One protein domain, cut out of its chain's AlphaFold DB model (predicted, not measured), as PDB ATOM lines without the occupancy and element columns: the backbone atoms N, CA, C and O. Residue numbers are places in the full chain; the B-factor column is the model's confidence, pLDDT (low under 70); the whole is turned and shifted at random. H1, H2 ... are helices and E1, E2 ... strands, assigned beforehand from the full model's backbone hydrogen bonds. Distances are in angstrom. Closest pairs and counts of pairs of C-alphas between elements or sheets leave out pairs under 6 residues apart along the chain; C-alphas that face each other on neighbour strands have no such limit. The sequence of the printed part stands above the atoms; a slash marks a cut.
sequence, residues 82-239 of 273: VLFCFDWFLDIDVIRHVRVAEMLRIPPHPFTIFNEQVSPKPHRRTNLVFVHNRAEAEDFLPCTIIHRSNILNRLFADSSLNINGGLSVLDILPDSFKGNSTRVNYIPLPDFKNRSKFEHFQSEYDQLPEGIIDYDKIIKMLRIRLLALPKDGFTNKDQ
ATOM      1  N   VAL A  82      83.657 151.260  79.946       97.73
ATOM      2  CA  VAL A  82      82.548 150.391  79.555       97.73
ATOM      3  C   VAL A  82      82.848 148.993  80.076       97.73
ATOM      4  O   VAL A  82      83.917 148.442  79.808       97.73
ATOM      5  N   LEU A  83      81.910 148.444  80.850       97.06
ATOM      6  CA  LEU A  83      81.929 147.042  81.250       97.06
ATOM      7  C   LEU A  83      81.237 146.241  80.153       97.06
ATOM      8  O   LEU A  83      80.086 146.511  79.818       97.06
ATOM      9  N   PHE A  84      81.957 145.288  79.581       95.96
ATOM     10  CA  PHE A  84      81.455 144.401  78.554       95.96
ATOM     11  C   PHE A  84      81.244 143.016  79.158       95.96
ATOM     12  O   PHE A  84      82.205 142.270  79.361       95.96
ATOM     13  N   CYS A  85      79.992 142.727  79.506       94.47
ATOM     14  CA  CYS A  85      79.598 141.509  80.201       94.47
ATOM     15  C   CYS A  85      79.196 140.417  79.205       94.47
ATOM     16  O   CYS A  85      78.423 140.680  78.285       94.47
ATOM     17  N   PHE A  86      79.685 139.198  79.410       93.27
ATOM     18  CA  PHE A  86      79.321 138.015  78.627       93.27
ATOM     19  C   PHE A  86      79.339 136.774  79.520       93.27
ATOM     20  O   PHE A  86      80.137 136.711  80.451       93.27
ATOM     21  N   ASP A  87      78.483 135.799  79.220       90.62
ATOM     22  CA  ASP A  87      78.328 134.582  80.031       90.62
ATOM     23  C   ASP A  87      79.255 133.430  79.584       90.62
ATOM     24  O   ASP A  87      79.416 132.463  80.316       90.62
ATOM     25  N   TRP A  88      79.866 133.505  78.392       86.95
ATOM     26  CA  TRP A  88      80.818 132.501  77.896       86.95
ATOM     27  C   TRP A  88      82.014 133.148  77.195       86.95
ATOM     28  O   TRP A  88      81.874 134.067  76.383       86.95
ATOM     29  N   PHE A  89      83.220 132.659  77.485       85.20
ATOM     30  CA  PHE A  89      84.450 133.105  76.827       85.20
ATOM     31  C   PHE A  89      84.765 132.219  75.604       85.20
ATOM     32  O   PHE A  89      85.014 131.031  75.769       85.20
ATOM     33  N   LEU A  90      84.843 132.698  74.360       79.25
ATOM     34  CA  LEU A  90      84.685 134.044  73.802       79.25
ATOM     35  C   LEU A  90      83.843 133.939  72.519       79.25
ATOM     36  O   LEU A  90      84.161 133.129  71.650       79.25
ATOM     37  N   ASP A  91      82.837 134.796  72.366       87.44
ATOM     38  CA  ASP A  91      82.079 134.934  71.120       87.44
ATOM     39  C   ASP A  91      82.782 135.911  70.156       87.44
ATOM     40  O   ASP A  91      82.901 137.113  70.417       87.44
ATOM     41  N   ILE A  92      83.295 135.386  69.039       91.73
ATOM     42  CA  ILE A  92      84.028 136.172  68.037       91.73
ATOM     43  C   ILE A  92      83.121 137.166  67.316       91.73
ATOM     44  O   ILE A  92      83.581 138.264  66.982       91.73
ATOM     45  N   ASP A  93      81.857 136.826  67.086       90.17
ATOM     46  CA  ASP A  93      80.931 137.720  66.401       90.17
ATOM     47  C   ASP A  93      80.608 138.909  67.296       90.17
ATOM     48  O   ASP A  93      80.651 140.055  66.844       90.17
ATOM     49  N   VAL A  94      80.452 138.685  68.597       90.61
ATOM     50  CA  VAL A  94      80.319 139.767  69.577       90.61
ATOM     51  C   VAL A  94      81.550 140.683  69.585       90.61
ATOM     52  O   VAL A  94      81.409 141.910  69.561       90.61
ATOM     53  N   ILE A  95      82.767 140.127  69.558       93.81
ATOM     54  CA  ILE A  95      83.984 140.950  69.470       93.81
ATOM     55  C   ILE A  95      84.002 141.769  68.180       93.81
ATOM     56  O   ILE A  95      84.273 142.971  68.240       93.81
ATOM     57  N   ARG A  96      83.670 141.171  67.030       93.67
ATOM     58  CA  ARG A  96      83.572 141.894  65.751       93.67
ATOM     59  C   ARG A  96      82.611 143.073  65.851       93.67
ATOM     60  O   ARG A  96      82.985 144.169  65.442       93.67
ATOM     61  N   HIS A  97      81.441 142.895  66.460       92.96
ATOM     62  CA  HIS A  97      80.486 143.985  66.662       92.96
ATOM     63  C   HIS A  97      81.058 145.123  67.512       92.96
ATOM     64  O   HIS A  97      80.875 146.290  67.169       92.96
ATOM     65  N   VAL A  98      81.805 144.822  68.579       95.82
ATOM     66  CA  VAL A  98      82.478 145.858  69.382       95.82
ATOM     67  C   VAL A  98      83.531 146.609  68.557       95.82
ATOM     68  O   VAL A  98      83.593 147.838  68.628       95.82
ATOM     69  N   ARG A  99      84.335 145.909  67.741       95.79
ATOM     70  CA  ARG A  99      85.332 146.546  66.851       95.79
ATOM     71  C   ARG A  99      84.650 147.429  65.797       95.79
ATOM     72  O   ARG A  99      85.075 148.563  65.593       95.79
ATOM     73  N   VAL A 100      83.566 146.953  65.177       94.91
ATOM     74  CA  VAL A 100      82.766 147.731  64.213       94.91
ATOM     75  C   VAL A 100      82.175 148.968  64.888       94.91
ATOM     76  O   VAL A 100      82.328 150.077  64.384       94.91
ATOM     77  N   ALA A 101      81.566 148.821  66.065       95.23
ATOM     78  CA  ALA A 101      81.016 149.943  66.817       95.23
ATOM     79  C   ALA A 101      82.079 150.986  67.200       95.23
ATOM     80  O   ALA A 101      81.786 152.181  67.215       95.23
ATOM     81  N   GLU A 102      83.323 150.569  67.462       95.08
ATOM     82  CA  GLU A 102      84.434 151.501  67.673       95.08
ATOM     83  C   GLU A 102      84.725 152.352  66.425       95.08
ATOM     84  O   GLU A 102      84.994 153.552  66.559       95.08
ATOM     85  N   MET A 103      84.667 151.756  65.230       92.62
ATOM     86  CA  MET A 103      84.850 152.462  63.955       92.62
ATOM     87  C   MET A 103      83.683 153.403  63.645       92.62
ATOM     88  O   MET A 103      83.881 154.438  63.021       92.62
ATOM     89  N   LEU A 104      82.482 153.078  64.126       92.62
ATOM     90  CA  LEU A 104      81.270 153.888  63.972       92.62
ATOM     91  C   LEU A 104      81.183 155.060  64.963       92.62
ATOM     92  O   LEU A 104      80.143 155.725  65.041       92.62
ATOM     93  N   ARG A 105      82.223 155.306  65.770       90.39
ATOM     94  CA  ARG A 105      82.258 156.467  66.665       90.39
ATOM     95  C   ARG A 105      82.373 157.742  65.846       90.39
ATOM     96  O   ARG A 105      83.213 157.846  64.960       90.39
ATOM     97  N   ILE A 106      81.553 158.728  66.181       82.14
ATOM     98  CA  ILE A 106      81.509 159.993  65.456       82.14
ATOM     99  C   ILE A 106      82.587 160.902  66.043       82.14
ATOM    100  O   ILE A 106      82.533 161.195  67.241       82.14
ATOM    101  N   PRO A 107      83.553 161.381  65.241       75.90
ATOM    102  CA  PRO A 107      84.505 162.375  65.700       75.90
ATOM    103  C   PRO A 107      83.742 163.587  66.240       75.90
ATOM    104  O   PRO A 107      82.953 164.204  65.519       75.90
ATOM    105  N   PRO A 108      83.913 163.925  67.522       72.63
ATOM    106  CA  PRO A 108      83.096 164.957  68.122       72.63
ATOM    107  C   PRO A 108      83.523 166.336  67.592       72.63
ATOM    108  O   PRO A 108      84.664 166.761  67.771       72.63
ATOM    109  N   HIS A 109      82.609 167.049  66.932       77.43
ATOM    110  CA  HIS A 109      82.854 168.421  66.481       77.43
ATOM    111  C   HIS A 109      82.809 169.407  67.656       77.43
ATOM    112  O   HIS A 109      82.041 169.188  68.598       77.43
ATOM    113  N   PRO A 110      83.582 170.510  67.618       81.70
ATOM    114  CA  PRO A 110      83.433 171.588  68.586       81.70
ATOM    115  C   PRO A 110      81.985 172.070  68.645       81.70
ATOM    116  O   PRO A 110      81.320 172.215  67.618       81.70
ATOM    117  N   PHE A 111      81.488 172.327  69.847       81.32
ATOM    118  CA  PHE A 111      80.129 172.809  70.034       81.32
ATOM    119  C   PHE A 111      80.052 173.803  71.185       81.32
ATOM    120  O   PHE A 111      80.856 173.783  72.112       81.32
ATOM    121  N   THR A 112      79.023 174.642  71.155       82.42
ATOM    122  CA  THR A 112      78.756 175.603  72.228       82.42
ATOM    123  C   THR A 112      77.767 175.008  73.230       82.42
ATOM    124  O   THR A 112      76.751 174.420  72.830       82.42
ATOM    125  N   ILE A 113      78.057 175.141  74.526       79.09
ATOM    126  CA  ILE A 113      77.120 174.881  75.630       79.09
ATOM    127  C   ILE A 113      77.216 176.045  76.609       79.09
ATOM    128  O   ILE A 113      78.313 176.373  77.037       79.09
ATOM    129  N   PHE A 114      76.084 176.645  76.991       80.41
ATOM    130  CA  PHE A 114      76.047 177.739  77.973       80.41
ATOM    131  C   PHE A 114      77.034 178.880  77.643       80.41
ATOM    132  O   PHE A 114      77.701 179.399  78.526       80.41
ATOM    133  N   ASN A 115      77.138 179.249  76.360       80.07
ATOM    134  CA  ASN A 115      78.078 180.246  75.821       80.07
ATOM    135  C   ASN A 115      79.574 179.892  75.938       80.07
ATOM    136  O   ASN A 115      80.419 180.704  75.572       80.07
ATOM    137  N   GLU A 116      79.917 178.674  76.356       81.55
ATOM    138  CA  GLU A 116      81.284 178.156  76.342       81.55
ATOM    139  C   GLU A 116      81.506 177.268  75.116       81.55
ATOM    140  O   GLU A 116      80.728 176.346  74.841       81.55
ATOM    141  N   GLN A 117      82.589 177.525  74.379       83.32
ATOM    142  CA  GLN A 117      83.032 176.618  73.325       83.32
ATOM    143  C   GLN A 117      83.742 175.416  73.937       83.32
ATOM    144  O   GLN A 117      84.822 175.531  74.518       83.32
ATOM    145  N   VAL A 118      83.148 174.247  73.750       82.48
ATOM    146  CA  VAL A 118      83.723 172.965  74.132       82.48
ATOM    147  C   VAL A 118      84.365 172.359  72.891       82.48
ATOM    148  O   VAL A 118      83.716 172.221  71.854       82.48
ATOM    149  N   SER A 119      85.646 172.001  72.996       85.20
ATOM    150  CA  SER A 119      86.394 171.278  71.960       85.20
ATOM    151  C   SER A 119      86.660 169.853  72.446       85.20
ATOM    152  O   SER A 119      87.578 169.638  73.251       85.20
ATOM    153  N   PRO A 120      85.835 168.885  72.018       84.44
ATOM    154  CA  PRO A 120      86.012 167.496  72.391       84.44
ATOM    155  C   PRO A 120      87.328 166.910  71.865       84.44
ATOM    156  O   PRO A 120      87.841 167.321  70.822       84.44
ATOM    157  N   LYS A 121      87.874 165.929  72.580       88.36
ATOM    158  CA  LYS A 121      89.117 165.247  72.219       88.36
ATOM    159  C   LYS A 121      88.850 164.181  71.138       88.36
ATOM    160  O   LYS A 121      88.144 163.216  71.428       88.36
ATOM    161  N   PRO A 122      89.409 164.298  69.916       81.85
ATOM    162  CA  PRO A 122      89.038 163.439  68.782       81.85
ATOM    163  C   PRO A 122      89.475 161.974  68.933       81.85
ATOM    164  O   PRO A 122      88.791 161.077  68.454       81.85
ATOM    165  N   HIS A 123      90.584 161.713  69.632       84.58
ATOM    166  CA  HIS A 123      91.152 160.369  69.813       84.58
ATOM    167  C   HIS A 123      91.080 159.902  71.269       84.58
ATOM    168  O   HIS A 123      92.012 159.277  71.782       84.58
ATOM    169  N   ARG A 124      89.992 160.261  71.959       91.48
ATOM    170  CA  ARG A 124      89.782 159.864  73.350       91.48
ATOM    171  C   ARG A 124      89.748 158.340  73.468       91.48
ATOM    172  O   ARG A 124      89.032 157.664  72.721       91.48
ATOM    173  N   ARG A 125      90.489 157.807  74.435       92.74
ATOM    174  CA  ARG A 125      90.466 156.378  74.757       92.74
ATOM    175  C   ARG A 125      89.409 156.089  75.816       92.74
ATOM    176  O   ARG A 125      89.319 156.777  76.831       92.74
ATOM    177  N   THR A 126      88.626 155.045  75.587       95.77
ATOM    178  CA  THR A 126      87.661 154.524  76.561       95.77
ATOM    179  C   THR A 126      88.204 153.229  77.121       95.77
ATOM    180  O   THR A 126      88.648 152.375  76.352       95.77
ATOM    181  N   ASN A 127      88.191 153.078  78.445       97.62
ATOM    182  CA  ASN A 127      88.563 151.804  79.042       97.62
ATOM    183  C   ASN A 127      87.488 150.772  78.709       97.62
ATOM    184  O   ASN A 127      86.305 151.023  78.938       97.62
ATOM    185  N   LEU A 128      87.902 149.619  78.201       97.60
ATOM    186  CA  LEU A 128      87.023 148.477  78.001       97.60
ATOM    187  C   LEU A 128      87.429 147.399  79.004       97.60
ATOM    188  O   LEU A 128      88.603 147.028  79.075       97.60
ATOM    189  N   VAL A 129      86.470 146.956  79.813       97.03
ATOM    190  CA  VAL A 129      86.658 145.925  80.836       97.03
ATOM    191  C   VAL A 129      85.784 144.737  80.481       97.03
ATOM    192  O   VAL A 129      84.565 144.859  80.443       97.03
ATOM    193  N   PHE A 130      86.405 143.590  80.247       96.64
ATOM    194  CA  PHE A 130      85.726 142.338  79.948       96.64
ATOM    195  C   PHE A 130      85.321 141.658  81.255       96.64
ATOM    196  O   PHE A 130      86.183 141.289  82.057       96.64
ATOM    197  N   VAL A 131      84.018 141.501  81.466       95.57
ATOM    198  CA  VAL A 131      83.455 140.814  82.631       95.57
ATOM    199  C   VAL A 131      82.878 139.489  82.151       95.57
ATOM    200  O   VAL A 131      81.816 139.454  81.535       95.57
ATOM    201  N   HIS A 132      83.599 138.403  82.416       95.13
ATOM    202  CA  HIS A 132      83.113 137.055  82.152       95.13
ATOM    203  C   HIS A 132      82.209 136.645  83.308       95.13
ATOM    204  O   HIS A 132      82.686 136.242  84.366       95.13
ATOM    205  N   ASN A 133      80.917 136.867  83.127       93.14
ATOM    206  CA  ASN A 133      79.887 136.516  84.083       93.14
ATOM    207  C   ASN A 133      79.668 134.997  84.097       93.14
ATOM    208  O   ASN A 133      79.962 134.330  83.111       93.14
ATOM    209  N   ARG A 134      79.150 134.463  85.209       91.33
ATOM    210  CA  ARG A 134      78.927 133.018  85.422       91.33
ATOM    211  C   ARG A 134      80.178 132.149  85.250       91.33
ATOM    212  O   ARG A 134      80.089 130.997  84.843       91.33
ATOM    213  N   ALA A 135      81.341 132.701  85.579       92.64
ATOM    214  CA  ALA A 135      82.603 131.990  85.464       92.64
ATOM    215  C   ALA A 135      82.652 130.764  86.394       92.64
ATOM    216  O   ALA A 135      82.304 130.845  87.579       92.64
ATOM    217  N   GLU A 136      83.136 129.647  85.866       90.31
ATOM    218  CA  GLU A 136      83.331 128.387  86.580       90.31
ATOM    219  C   GLU A 136      84.735 128.306  87.202       90.31
ATOM    220  O   GLU A 136      85.596 129.150  86.959       90.31
ATOM    221  N   ALA A 137      85.002 127.276  88.013       89.31
ATOM    222  CA  ALA A 137      86.284 127.114  88.712       89.31
ATOM    223  C   ALA A 137      87.505 127.161  87.771       89.31
ATOM    224  O   ALA A 137      88.516 127.792  88.088       89.31
ATOM    225  N   GLU A 138      87.394 126.560  86.586       90.79
ATOM    226  CA  GLU A 138      88.458 126.500  85.573       90.79
ATOM    227  C   GLU A 138      88.836 127.881  85.010       90.79
ATOM    228  O   GLU A 138      89.973 128.109  84.578       90.79
ATOM    229  N   ASP A 139      87.906 128.835  85.066       91.87
ATOM    230  CA  ASP A 139      88.092 130.201  84.579       91.87
ATOM    231  C   ASP A 139      88.958 131.052  85.510       91.87
ATOM    232  O   ASP A 139      89.531 132.055  85.074       91.87
ATOM    233  N   PHE A 140      89.062 130.656  86.782       90.67
ATOM    234  CA  PHE A 140      89.887 131.320  87.793       90.67
ATOM    235  C   PHE A 140      91.332 130.816  87.806       90.67
ATOM    236  O   PHE A 140      92.179 131.408  88.483       90.67
ATOM    237  N   LEU A 141      91.650 129.765  87.039       89.10
ATOM    238  CA  LEU A 141      93.020 129.279  86.911       89.10
ATOM    239  C   LEU A 141      93.912 130.369  86.277       89.10
ATOM    240  O   LEU A 141      93.582 130.901  85.212       89.10
ATOM    241  N   PRO A 142      95.079 130.697  86.865       90.80
ATOM    242  CA  PRO A 142      95.943 131.759  86.348       90.80
ATOM    243  C   PRO A 142      96.381 131.559  84.896       90.80
ATOM    244  O   PRO A 142      96.456 132.527  84.138       90.80
ATOM    245  N   CYS A 143      96.659 130.314  84.494       91.32
ATOM    246  CA  CYS A 143      97.011 129.986  83.114       91.32
ATOM    247  C   CYS A 143      95.859 130.312  82.151       91.32
ATOM    248  O   CYS A 143      96.104 130.928  81.113       91.32
ATOM    249  N   THR A 144      94.617 129.996  82.530       93.03
ATOM    250  CA  THR A 144      93.402 130.344  81.785       93.03
ATOM    251  C   THR A 144      93.256 131.860  81.677       93.03
ATOM    252  O   THR A 144      93.132 132.383  80.569       93.03
ATOM    253  N   ILE A 145      93.367 132.598  82.785       93.98
ATOM    254  CA  ILE A 145      93.264 134.069  82.802       93.98
ATOM    255  C   ILE A 145      94.307 134.718  81.879       93.98
ATOM    256  O   ILE A 145      93.967 135.613  81.096       93.98
ATOM    257  N   ILE A 146      95.567 134.273  81.931       93.78
ATOM    258  CA  ILE A 146      96.638 134.779  81.057       93.78
ATOM    259  C   ILE A 146      96.360 134.426  79.597       93.78
ATOM    260  O   ILE A 146      96.487 135.282  78.721       93.78
ATOM    261  N   HIS A 147      95.975 133.182  79.316       94.90
ATOM    262  CA  HIS A 147      95.695 132.730  77.957       94.90
ATOM    263  C   HIS A 147      94.573 133.555  77.315       94.90
ATOM    264  O   HIS A 147      94.739 134.101  76.221       94.90
ATOM    265  N   ARG A 148      93.467 133.737  78.038       95.51
ATOM    266  CA  ARG A 148      92.326 134.560  77.623       95.51
ATOM    267  C   ARG A 148      92.699 136.026  77.447       95.51
ATOM    268  O   ARG A 148      92.342 136.637  76.442       95.51
ATOM    269  N   SER A 149      93.495 136.565  78.369       95.62
ATOM    270  CA  SER A 149      94.060 137.910  78.237       95.62
ATOM    271  C   SER A 149      94.888 138.058  76.959       95.62
ATOM    272  O   SER A 149      94.745 139.049  76.250       95.62
ATOM    273  N   ASN A 150      95.716 137.069  76.615       95.82
ATOM    274  CA  ASN A 150      96.523 137.096  75.394       95.82
ATOM    275  C   ASN A 150      95.659 137.062  74.128       95.82
ATOM    276  O   ASN A 150      95.975 137.763  73.166       95.82
ATOM    277  N   ILE A 151      94.566 136.290  74.125       96.37
ATOM    278  CA  ILE A 151      93.587 136.287  73.027       96.37
ATOM    279  C   ILE A 151      92.965 137.679  72.871       96.37
ATOM    280  O   ILE A 151      93.016 138.247  71.781       96.37
ATOM    281  N   LEU A 152      92.448 138.263  73.957       96.35
ATOM    282  CA  LEU A 152      91.863 139.608  73.941       96.35
ATOM    283  C   LEU A 152      92.876 140.662  73.471       96.35
ATOM    284  O   LEU A 152      92.555 141.496  72.630       96.35
ATOM    285  N   ASN A 153      94.119 140.591  73.945       95.98
ATOM    286  CA  ASN A 153      95.169 141.518  73.530       95.98
ATOM    287  C   ASN A 153      95.464 141.426  72.025       95.98
ATOM    288  O   ASN A 153      95.711 142.447  71.393       95.98
ATOM    289  N   ARG A 154      95.394 140.227  71.429       96.32
ATOM    290  CA  ARG A 154      95.539 140.043  69.975       96.32
ATOM    291  C   ARG A 154      94.341 140.591  69.201       96.32
ATOM    292  O   ARG A 154      94.538 141.246  68.185       96.32
ATOM    293  N   LEU A 155      93.121 140.357  69.683       96.30
ATOM    294  CA  LEU A 155      91.887 140.816  69.028       96.30
ATOM    295  C   LEU A 155      91.714 142.346  69.052       96.30
ATOM    296  O   LEU A 155      91.005 142.893  68.211       96.30
ATOM    297  N   PHE A 156      92.358 143.027  70.002       96.77
ATOM    298  CA  PHE A 156      92.300 144.482  70.179       96.77
ATOM    299  C   PHE A 156      93.663 145.170  69.995       96.77
ATOM    300  O   PHE A 156      93.817 146.322  70.399       96.77
ATOM    301  N   ALA A 157      94.653 144.504  69.390       95.02
ATOM    302  CA  ALA A 157      96.016 145.032  69.257       95.02
ATOM    303  C   ALA A 157      96.081 146.380  68.509       95.02
ATOM    304  O   ALA A 157      96.928 147.220  68.810       95.02
ATOM    305  N   ASP A 158      95.168 146.590  67.562       93.88
ATOM    306  CA  ASP A 158      95.006 147.793  66.740       93.88
ATOM    307  C   ASP A 158      93.796 148.653  67.162       93.88
ATOM    308  O   ASP A 158      93.395 149.583  66.461       93.88
ATOM    309  N   SER A 159      93.182 148.348  68.307       94.95
ATOM    310  CA  SER A 159      92.080 149.135  68.862       94.95
ATOM    311  C   SER A 159      92.587 150.426  69.499       94.95
ATOM    312  O   SER A 159      93.659 150.473  70.103       94.95
ATOM    313  N   SER A 160      91.780 151.483  69.437       93.52
ATOM    314  CA  SER A 160      91.994 152.681  70.253       93.52
ATOM    315  C   SER A 160      91.350 152.574  71.643       93.52
ATOM    316  O   SER A 160      91.548 153.458  72.484       93.52
ATOM    317  N   LEU A 161      90.597 151.503  71.916       96.30
ATOM    318  CA  LEU A 161      90.078 151.206  73.247       96.30
ATOM    319  C   LEU A 161      91.218 150.822  74.184       96.30
ATOM    320  O   LEU A 161      92.151 150.103  73.827       96.30
ATOM    321  N   ASN A 162      91.125 151.285  75.427       96.32
ATOM    322  CA  ASN A 162      92.081 150.904  76.447       96.32
ATOM    323  C   ASN A 162      91.621 149.628  77.155       96.32
ATOM    324  O   ASN A 162      90.900 149.674  78.153       96.32
ATOM    325  N   ILE A 163      92.071 148.484  76.649       96.67
ATOM    326  CA  ILE A 163      91.897 147.201  77.339       96.67
ATOM    327  C   ILE A 163      92.996 146.942  78.375       96.67
ATOM    328  O   ILE A 163      92.897 145.979  79.118       96.67
ATOM    329  N   ASN A 164      94.045 147.772  78.433       94.49
ATOM    330  CA  ASN A 164      95.262 147.518  79.202       94.49
ATOM    331  C   ASN A 164      95.360 148.422  80.447       94.49
ATOM    332  O   ASN A 164      96.193 149.325  80.507       94.49
ATOM    333  N   GLY A 165      94.491 148.201  81.436       89.60
ATOM    334  CA  GLY A 165      94.456 148.948  82.704       89.60
ATOM    335  C   GLY A 165      94.939 148.171  83.936       89.60
ATOM    336  O   GLY A 165      95.014 148.748  85.017       89.60
ATOM    337  N   GLY A 166      95.271 146.885  83.795       85.26
ATOM    338  CA  GLY A 166      95.714 146.020  84.894       85.26
ATOM    339  C   GLY A 166      94.590 145.545  85.814       85.26
ATOM    340  O   GLY A 166      94.853 145.123  86.936       85.26
ATOM    341  N   LEU A 167      93.331 145.633  85.376       91.59
ATOM    342  CA  LEU A 167      92.192 145.174  86.161       91.59
ATOM    343  C   LEU A 167      91.999 143.659  85.989       91.59
ATOM    344  O   LEU A 167      91.324 143.215  85.064       91.59
ATOM    345  N   SER A 168      92.592 142.875  86.889       91.90
ATOM    346  CA  SER A 168      92.532 141.411  86.879       91.90
ATOM    347  C   SER A 168      92.380 140.842  88.290       91.90
ATOM    348  O   SER A 168      92.837 141.442  89.263       91.90
ATOM    349  N   VAL A 169      91.771 139.657  88.404       90.26
ATOM    350  CA  VAL A 169      91.652 138.930  89.680       90.26
ATOM    351  C   VAL A 169      92.961 138.270  90.131       90.26
ATOM    352  O   VAL A 169      93.039 137.821  91.271       90.26
ATOM    353  N   LEU A 170      94.004 138.231  89.287       87.91
ATOM    354  CA  LEU A 170      95.301 137.643  89.661       87.91
ATOM    355  C   LEU A 170      95.895 138.289  90.925       87.91
ATOM    356  O   LEU A 170      96.489 137.595  91.742       87.91
ATOM    357  N   ASP A 171      95.660 139.588  91.132       80.72
ATOM    358  CA  ASP A 171      96.147 140.340  92.297       80.72
ATOM    359  C   ASP A 171      95.518 139.897  93.632       80.72
ATOM    360  O   ASP A 171      96.045 140.218  94.699       80.72
ATOM    361  N   ILE A 172      94.368 139.215  93.597       84.06
ATOM    362  CA  ILE A 172      93.642 138.754  94.793       84.06
ATOM    363  C   ILE A 172      93.700 137.232  94.983       84.06
ATOM    364  O   ILE A 172      93.106 136.723  95.945       84.06
ATOM    365  N   LEU A 173      94.383 136.525  94.075       80.83
ATOM    366  CA  LEU A 173      94.685 135.102  94.189       80.83
ATOM    367  C   LEU A 173      95.825 134.856  95.198       80.83
ATOM    368  O   LEU A 173      96.577 135.780  95.513       80.83
ATOM    369  N   PRO A 174      95.954 133.623  95.727       75.21
ATOM    370  CA  PRO A 174      97.038 133.262  96.632       75.21
ATOM    371  C   PRO A 174      98.436 133.528  96.060       75.21
ATOM    372  O   PRO A 174      98.670 133.450  94.852       75.21
ATOM    373  N   ASP A 175      99.386 133.767  96.964       70.71
ATOM    374  CA  ASP A 175     100.768 134.149  96.660       70.71
ATOM    375  C   ASP A 175     101.514 133.169  95.748       70.71
ATOM    376  O   ASP A 175     102.409 133.585  95.016       70.71
ATOM    377  N   SER A 176     101.104 131.898  95.717       66.47
ATOM    378  CA  SER A 176     101.628 130.869  94.808       66.47
ATOM    379  C   SER A 176     101.523 131.242  93.326       66.47
ATOM    380  O   SER A 176     102.207 130.652  92.493       66.47
ATOM    381  N   PHE A 177     100.680 132.218  92.984       69.13
ATOM    382  CA  PHE A 177     100.469 132.686  91.617       69.13
ATOM    383  C   PHE A 177     101.086 134.064  91.333       69.13
ATOM    384  O   PHE A 177     101.011 134.542  90.196       69.13
ATOM    385  N   LYS A 178     101.738 134.690  92.327       61.61
ATOM    386  CA  LYS A 178     102.450 135.970  92.187       61.61
ATOM    387  C   LYS A 178     103.684 135.789  91.298       61.61
ATOM    388  O   LYS A 178     104.750 135.387  91.742       61.61
ATOM    389  N   GLY A 179     103.521 136.080  90.016       67.48
ATOM    390  CA  GLY A 179     104.536 135.926  88.965       67.48
ATOM    391  C   GLY A 179     103.882 135.912  87.585       67.48
ATOM    392  O   GLY A 179     104.418 136.433  86.611       67.48
ATOM    393  N   ASN A 180     102.645 135.428  87.551       71.11
ATOM    394  CA  ASN A 180     101.725 135.589  86.445       71.11
ATOM    395  C   ASN A 180     101.082 136.977  86.524       71.11
ATOM    396  O   ASN A 180     100.426 137.302  87.510       71.11
ATOM    397  N   SER A 181     101.265 137.810  85.499       82.47
ATOM    398  CA  SER A 181     100.595 139.110  85.416       82.47
ATOM    399  C   SER A 181     100.007 139.325  84.031       82.47
ATOM    400  O   SER A 181     100.539 138.867  83.021       82.47
ATOM    401  N   THR A 182      98.884 140.028  83.993       91.42
ATOM    402  CA  THR A 182      98.258 140.501  82.764       91.42
ATOM    403  C   THR A 182      97.890 141.961  82.953       91.42
ATOM    404  O   THR A 182      97.481 142.374  84.036       91.42
ATOM    405  N   ARG A 183      98.054 142.760  81.898       92.54
ATOM    406  CA  ARG A 183      97.572 144.147  81.888       92.54
ATOM    407  C   ARG A 183      96.146 144.253  81.365       92.54
ATOM    408  O   ARG A 183      95.550 145.316  81.500       92.54
ATOM    409  N   VAL A 184      95.607 143.182  80.789       95.45
ATOM    410  CA  VAL A 184      94.274 143.196  80.192       95.45
ATOM    411  C   VAL A 184      93.217 143.285  81.288       95.45
ATOM    412  O   VAL A 184      93.272 142.563  82.280       95.45
ATOM    413  N   ASN A 185      92.249 144.174  81.090       95.79
ATOM    414  CA  ASN A 185      91.086 144.362  81.942       95.79
ATOM    415  C   ASN A 185      90.107 143.197  81.746       95.79
ATOM    416  O   ASN A 185      89.112 143.336  81.034       95.79
ATOM    417  N   TYR A 186      90.413 142.040  82.324       95.57
ATOM    418  CA  TYR A 186      89.619 140.820  82.218       95.57
ATOM    419  C   TYR A 186      89.348 140.239  83.603       95.57
ATOM    420  O   TYR A 186      90.274 139.983  84.380       95.57
ATOM    421  N   ILE A 187      88.066 140.046  83.907       94.71
ATOM    422  CA  ILE A 187      87.587 139.641  85.227       94.71
ATOM    423  C   ILE A 187      86.574 138.507  85.056       94.71
ATOM    424  O   ILE A 187      85.458 138.768  84.604       94.71
ATOM    425  N   PRO A 188      86.929 137.265  85.423       94.56
ATOM    426  CA  PRO A 188      85.934 136.237  85.683       94.56
ATOM    427  C   PRO A 188      85.148 136.590  86.950       94.56
ATOM    428  O   PRO A 188      85.721 137.035  87.948       94.56
ATOM    429  N   LEU A 189      83.832 136.425  86.895       93.74
ATOM    430  CA  LEU A 189      82.893 136.684  87.978       93.74
ATOM    431  C   LEU A 189      81.998 135.448  88.127       93.74
ATOM    432  O   LEU A 189      81.310 135.105  87.164       93.74
ATOM    433  N   PRO A 190      82.001 134.764  89.286       92.28
ATOM    434  CA  PRO A 190      81.196 133.565  89.465       92.28
ATOM    435  C   PRO A 190      79.718 133.935  89.596       92.28
ATOM    436  O   PRO A 190      79.369 135.106  89.784       92.28
ATOM    437  N   ASP A 191      78.846 132.933  89.568       87.01
ATOM    438  CA  ASP A 191      77.432 133.151  89.852       87.01
ATOM    439  C   ASP A 191      77.207 133.753  91.246       87.01
ATOM    440  O   ASP A 191      77.803 133.351  92.253       87.01
ATOM    441  N   PHE A 192      76.290 134.719  91.310       81.92
ATOM    442  CA  PHE A 192      75.860 135.304  92.571       81.92
ATOM    443  C   PHE A 192      75.024 134.288  93.358       81.92
ATOM    444  O   PHE A 192      73.845 134.068  93.073       81.92
ATOM    445  N   LYS A 193      75.613 133.688  94.396       71.28
ATOM    446  CA  LYS A 193      74.853 132.910  95.378       71.28
ATOM    447  C   LYS A 193      74.114 133.880  96.297       71.28
ATOM    448  O   LYS A 193      74.729 134.553  97.123       71.28
ATOM    449  N   ASN A 194      72.790 133.962  96.159       56.59
ATOM    450  CA  ASN A 194      71.974 134.787  97.042       56.59
ATOM    451  C   ASN A 194      72.073 134.255  98.482       56.59
ATOM    452  O   ASN A 194      71.460 133.240  98.808       56.59
ATOM    453  N   ARG A 195      72.844 134.932  99.343       52.93
ATOM    454  CA  ARG A 195      73.052 134.515 100.741       52.93
ATOM    455  C   ARG A 195      71.764 134.556 101.586       52.93
ATOM    456  O   ARG A 195      71.730 134.010 102.683       52.93
ATOM    457  N   SER A 196      70.660 135.110 101.078       39.06
ATOM    458  CA  SER A 196      69.393 135.190 101.810       39.06
ATOM    459  C   SER A 196      68.482 133.972 101.574       39.06
ATOM    460  O   SER A 196      67.630 133.998 100.679       39.06
ATOM    461  N   LYS A 197      68.670 132.921 102.390       38.85
ATOM    462  CA  LYS A 197      67.619 132.022 102.945       38.85
ATOM    463  C   LYS A 197      68.157 130.903 103.861       38.85
ATOM    464  O   LYS A 197      67.346 130.192 104.443       38.85
ATOM    465  N   PHE A 198      69.475 130.777 104.044       41.59
ATOM    466  CA  PHE A 198      70.086 129.693 104.835       41.59
ATOM    467  C   PHE A 198      70.888 130.149 106.065       41.59
ATOM    468  O   PHE A 198      71.638 129.362 106.631       41.59
ATOM    469  N   GLU A 199      70.665 131.362 106.584       44.11
ATOM    470  CA  GLU A 199      71.318 131.834 107.823       44.11
ATOM    471  C   GLU A 199      70.957 131.021 109.093       44.11
ATOM    472  O   GLU A 199      71.365 131.387 110.189       44.11
ATOM    473  N   HIS A 200      70.207 129.915 108.987       45.84
ATOM    474  CA  HIS A 200      69.936 128.976 110.089       45.84
ATOM    475  C   HIS A 200      70.428 127.537 109.839       45.84
ATOM    476  O   HIS A 200      70.218 126.672 110.682       45.84
ATOM    477  N   PHE A 201      71.134 127.276 108.735       42.21
ATOM    478  CA  PHE A 201      71.877 126.032 108.525       42.21
ATOM    479  C   PHE A 201      73.214 126.369 107.864       42.21
ATOM    480  O   PHE A 201      73.367 126.221 106.656       42.21
ATOM    481  N   GLN A 202      74.198 126.806 108.658       42.17
ATOM    482  CA  GLN A 202      75.598 126.653 108.259       42.17
ATOM    483  C   GLN A 202      75.891 125.151 108.230       42.17
ATOM    484  O   GLN A 202      76.326 124.566 109.218       42.17
ATOM    485  N   SER A 203      75.546 124.499 107.124       42.69
ATOM    486  CA  SER A 203      76.039 123.160 106.850       42.69
ATOM    487  C   SER A 203      77.494 123.287 106.404       42.69
ATOM    488  O   SER A 203      77.833 124.195 105.644       42.69
ATOM    489  N   GLU A 204      78.351 122.366 106.839       47.89
ATOM    490  CA  GLU A 204      79.745 122.218 106.385       47.89
ATOM    491  C   GLU A 204      79.909 122.141 104.849       47.89
ATOM    492  O   GLU A 204      81.032 122.184 104.351       47.89
ATOM    493  N   TYR A 205      78.809 122.073 104.094       48.59
ATOM    494  CA  TYR A 205      78.757 121.980 102.639       48.59
ATOM    495  C   TYR A 205      78.668 123.327 101.898       48.59
ATOM    496  O   TYR A 205      78.718 123.329 100.671       48.59
ATOM    497  N   ASP A 206      78.604 124.472 102.588       51.96
ATOM    498  CA  ASP A 206      78.609 125.805 101.944       51.96
ATOM    499  C   ASP A 206      80.013 126.299 101.534       51.96
ATOM    500  O   ASP A 206      80.238 127.489 101.287       51.96
ATOM    501  N   GLN A 207      80.981 125.389 101.425       54.85
ATOM    502  CA  GLN A 207      82.297 125.713 100.889       54.85
ATOM    503  C   GLN A 207      82.169 126.036  99.392       54.85
ATOM    504  O   GLN A 207      81.541 125.309  98.618       54.85
ATOM    505  N   LEU A 208      82.737 127.171  98.971       59.37
ATOM    506  CA  LEU A 208      82.915 127.465  97.549       59.37
ATOM    507  C   LEU A 208      83.674 126.294  96.905       59.37
ATOM    508  O   LEU A 208      84.605 125.789  97.538       59.37
ATOM    509  N   PRO A 209      83.314 125.870  95.676       61.62
ATOM    510  CA  PRO A 209      84.115 124.900  94.945       61.62
ATOM    511  C   PRO A 209      85.578 125.329  94.964       61.62
ATOM    512  O   PRO A 209      85.881 126.517  94.795       61.62
ATOM    513  N   GLU A 210      86.468 124.374  95.217       64.39
ATOM    514  CA  GLU A 210      87.897 124.641  95.304       64.39
ATOM    515  C   GLU A 210      88.357 125.410  94.053       64.39
ATOM    516  O   GLU A 210      88.059 125.030  92.922       64.39
ATOM    517  N   GLY A 211      89.020 126.551  94.259       70.30
ATOM    518  CA  GLY A 211      89.501 127.418  93.177       70.30
ATOM    519  C   GLY A 211      88.594 128.594  92.789       70.30
ATOM    520  O   GLY A 211      89.080 129.502  92.115       70.30
ATOM    521  N   ILE A 212      87.335 128.665  93.242       77.23
ATOM    522  CA  ILE A 212      86.465 129.827  92.967       77.23
ATOM    523  C   ILE A 212      86.705 130.948  93.984       77.23
ATOM    524  O   ILE A 212      86.694 130.743  95.199       77.23
ATOM    525  N   ILE A 213      86.874 132.174  93.484       82.17
ATOM    526  CA  ILE A 213      86.969 133.372  94.322       82.17
ATOM    527  C   ILE A 213      85.562 133.856  94.682       82.17
ATOM    528  O   ILE A 213      84.727 134.026  93.802       82.17
ATOM    529  N   ASP A 214      85.317 134.151  95.959       85.63
ATOM    530  CA  ASP A 214      84.030 134.682  96.425       85.63
ATOM    531  C   ASP A 214      83.574 135.937  95.654       85.63
ATOM    532  O   ASP A 214      84.346 136.887  95.464       85.63
ATOM    533  N   TYR A 215      82.295 135.957  95.263       90.13
ATOM    534  CA  TYR A 215      81.682 137.037  94.484       90.13
ATOM    535  C   TYR A 215      81.899 138.417  95.120       90.13
ATOM    536  O   TYR A 215      82.328 139.354  94.440       90.13
ATOM    537  N   ASP A 216      81.684 138.553  96.435       89.35
ATOM    538  CA  ASP A 216      81.811 139.845  97.119       89.35
ATOM    539  C   ASP A 216      83.257 140.344  97.116       89.35
ATOM    540  O   ASP A 216      83.503 141.552  97.001       89.35
ATOM    541  N   LYS A 217      84.232 139.428  97.194       90.12
ATOM    542  CA  LYS A 217      85.659 139.770  97.111       90.12
ATOM    543  C   LYS A 217      85.984 140.384  95.748       90.12
ATOM    544  O   LYS A 217      86.651 141.423  95.697       90.12
ATOM    545  N   ILE A 218      85.477 139.791  94.665       92.90
ATOM    546  CA  ILE A 218      85.676 140.298  93.300       92.90
ATOM    547  C   ILE A 218      84.962 141.636  93.116       92.90
ATOM    548  O   ILE A 218      85.580 142.583  92.635       92.90
ATOM    549  N   ILE A 219      83.706 141.773  93.548       92.50
ATOM    550  CA  ILE A 219      82.960 143.035  93.429       92.50
ATOM    551  C   ILE A 219      83.606 144.161  94.242       92.50
ATOM    552  O   ILE A 219      83.690 145.296  93.765       92.50
ATOM    553  N   LYS A 220      84.113 143.876  95.445       92.07
ATOM    554  CA  LYS A 220      84.853 144.860  96.249       92.07
ATOM    555  C   LYS A 220      86.113 145.328  95.523       92.07
ATOM    556  O   LYS A 220      86.345 146.535  95.433       92.07
ATOM    557  N   MET A 221      86.897 144.396  94.978       92.25
ATOM    558  CA  MET A 221      88.066 144.715  94.153       92.25
ATOM    559  C   MET A 221      87.663 145.557  92.934       92.25
ATOM    560  O   MET A 221      88.267 146.600  92.687       92.25
ATOM    561  N   LEU A 222      86.623 145.135  92.214       92.65
ATOM    562  CA  LEU A 222      86.112 145.795  91.018       92.65
ATOM    563  C   LEU A 222      85.732 147.249  91.309       92.65
ATOM    564  O   LEU A 222      86.210 148.148  90.625       92.65
ATOM    565  N   ARG A 223      84.945 147.507  92.360       91.19
ATOM    566  CA  ARG A 223      84.524 148.867  92.746       91.19
ATOM    567  C   ARG A 223      85.711 149.793  93.017       91.19
ATOM    568  O   ARG A 223      85.715 150.925  92.542       91.19
ATOM    569  N   ILE A 224      86.722 149.310  93.741       91.61
ATOM    570  CA  ILE A 224      87.923 150.093  94.066       91.61
ATOM    571  C   ILE A 224      88.751 150.357  92.804       91.61
ATOM    572  O   ILE A 224      89.155 151.487  92.532       91.61
ATOM    573  N   ARG A 225      89.012 149.312  92.017       91.77
ATOM    574  CA  ARG A 225      89.943 149.385  90.890       91.77
ATOM    575  C   ARG A 225      89.334 150.066  89.661       91.77
ATOM    576  O   ARG A 225      90.055 150.795  88.989       91.77
ATOM    577  N   LEU A 226      88.029 149.929  89.403       91.85
ATOM    578  CA  LEU A 226      87.336 150.690  88.349       91.85
ATOM    579  C   LEU A 226      87.456 152.197  88.576       91.85
ATOM    580  O   LEU A 226      87.726 152.951  87.645       91.85
ATOM    581  N   LEU A 227      87.302 152.636  89.827       89.89
ATOM    582  CA  LEU A 227      87.486 154.033  90.209       89.89
ATOM    583  C   LEU A 227      88.928 154.512  90.016       89.89
ATOM    584  O   LEU A 227      89.129 155.688  89.711       89.89
ATOM    585  N   ALA A 228      89.908 153.622  90.148       92.08
ATOM    586  CA  ALA A 228      91.324 153.927  89.970       92.08
ATOM    587  C   ALA A 228      91.792 153.904  88.502       92.08
ATOM    588  O   ALA A 228      92.875 154.412  88.215       92.08
ATOM    589  N   LEU A 229      91.006 153.350  87.568       93.13
ATOM    590  CA  LEU A 229      91.379 153.347  86.153       93.13
ATOM    591  C   LEU A 229      91.556 154.786  85.624       93.13
ATOM    592  O   LEU A 229      90.770 155.680  85.985       93.13
ATOM    593  N   PRO A 230      92.555 155.020  84.747       92.10
ATOM    594  CA  PRO A 230      92.791 156.329  84.156       92.10
ATOM    595  C   PRO A 230      91.580 156.739  83.320       92.10
ATOM    596  O   PRO A 230      91.096 155.976  82.485       92.10
ATOM    597  N   LYS A 231      91.073 157.948  83.553       91.85
ATOM    598  CA  LYS A 231      89.917 158.493  82.834       91.85
ATOM    599  C   LYS A 231      90.438 159.502  81.830       91.85
ATOM    600  O   LYS A 231      90.921 160.558  82.223       91.85
ATOM    601  N   ASP A 232      90.370 159.157  80.549       91.50
ATOM    602  CA  ASP A 232      90.723 160.106  79.500       91.50
ATOM    603  C   ASP A 232      89.624 161.167  79.385       91.50
ATOM    604  O   ASP A 232      88.453 160.828  79.197       91.50
ATOM    605  N   GLY A 233      89.998 162.437  79.538       91.55
ATOM    606  CA  GLY A 233      89.062 163.556  79.539       91.55
ATOM    607  C   GLY A 233      88.327 163.714  78.206       91.55
ATOM    608  O   GLY A 233      88.823 163.346  77.140       91.55
ATOM    609  N   PHE A 234      87.126 164.292  78.252       91.79
ATOM    610  CA  PHE A 234      86.303 164.497  77.055       91.79
ATOM    611  C   PHE A 234      86.798 165.621  76.137       91.79
ATOM    612  O   PHE A 234      86.382 165.670  74.984       91.79
ATOM    613  N   THR A 235      87.668 166.511  76.612       88.36
ATOM    614  CA  THR A 235      88.096 167.740  75.922       88.36
ATOM    615  C   THR A 235      89.614 167.835  75.812       88.36
ATOM    616  O   THR A 235      90.338 167.243  76.605       88.36
ATOM    617  N   ASN A 236      90.111 168.599  74.831       79.31
ATOM    618  CA  ASN A 236      91.558 168.792  74.618       79.31
ATOM    619  C   ASN A 236      92.236 169.662  75.690       79.31
ATOM    620  O   ASN A 236      93.453 169.620  75.837       79.31
ATOM    621  N   LYS A 237      91.457 170.485  76.394       68.10
ATOM    622  CA  LYS A 237      91.934 171.366  77.465       68.10
ATOM    623  C   LYS A 237      91.706 170.686  78.813       68.10
ATOM    624  O   LYS A 237      90.730 169.946  78.936       68.10
ATOM    625  N   ASP A 238      92.486 171.062  79.829       66.88
ATOM    626  CA  ASP A 238      92.292 170.698  81.252       66.88
ATOM    627  C   ASP A 238      90.917 171.111  81.830       66.88
ATOM    628  O   ASP A 238      90.628 170.939  83.012       66.88
ATOM    629  N   GLN A 239      90.039 171.661  80.992       75.32
ATOM    630  CA  GLN A 239      88.648 171.934  81.290       75.32
ATOM    631  C   GLN A 239      87.880 170.622  81.470       75.32
ATOM    632  O   GLN A 239      87.444 169.991  80.513       75.32
TER     633      GLN A 239
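AT A GLANCE: This is residues 82 to 239 of the 273 residues of an uncharacterized protein of Dracunculus medinensis (UniProt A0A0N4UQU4). A small, fully parallel sheet of three strands, E1, E4 and E5, makes the core of a long, loose body, with the helices H2, H3, H4 and H5 set round it and H1 a little way off it. The strand hairpin E2 and E3 lies far out at one end of the long axis, where residues 112 to 117 stick out; at the other end residues 199 to 205 stick out from a long loop. The printed part has 158 residues, with named elements in the order E1 H1 E2 E3 E4 H2 H3 H4 E5 H5, five helices and five strands. The class is mixed, helices and strands, with 68 residues in named elements, under half. The whole is loose, with a radius of gyration of the C-alphas of 19.3 A, and elongated, spanning 65 by 35 by 30 A.

IN THESE COORDINATES: In the larger sheet, E1 is residues 82 to 86, 12.8 A long, from C-alpha 82 at (82.548, 150.391, 79.555); E4 is residues 127 to 132, 16.0 A; E5 is residues 186 to 188. H1 is residues 92 to 103, 16.8 A, H2 residues 137 to 140, H3 residues 142 to 155, 20.0 A, and H4 residues 169 to 172. H5, residues 215 to 228, is 20.0 A long and ends with C-alpha 228 at (91.324, 153.927, 89.970). E2 is residues 111 to 113 and E3 residues 116 to 118.

HOW THE PARTS SIT: The inner strand E4 is parallel to E1 at 21 degrees, with N 84 and O 129 2.8 A apart, and to E5 at 23 degrees, with N 187 and O 130 2.9 A apart. E4, H2 H3 H4 and E5 form a strand-helix-strand unit, two parallel neighbour strands with helices between. H2, H3 and H5 are on the sheet but only graze it, H3 with residues 145 to 152; H4 also grazes it, and is only just on it, with 5 pairs of C-alphas within 10 A. The closest C-alphas of H3 and E5, Ser 149 and Tyr 186, are 6.6 A apart. H4 and H5 are close but not clearly touching, Val 169 to Ile 218 at 7.1 A between closest C-alphas. H1 is not on the sheet; it is close to but not clearly touching H3, Ile 95 to Leu 155 at 7.9 A between closest C-alphas. The antiparallel hairpin E2 and E3 has N 113 and O 116 2.9 A apart; E3 is apart from E4. Every O i to N i+4 pair is within hydrogen-bond range in H1 and H3, 9 of 10 in H5; H2 and H4 are too short for such a pair.

THE WHOLE: The C-alphas farthest apart, of Asn 115 and Glu 204, are 65.6 A apart. The printed part has no cut. The links H3 to H4, H4 to E5 and E5 to H5 are long. Mean pLDDT of the printed part is 84.4; residues 176 to 179, 194 to 210 and 237 to 238 are under 70.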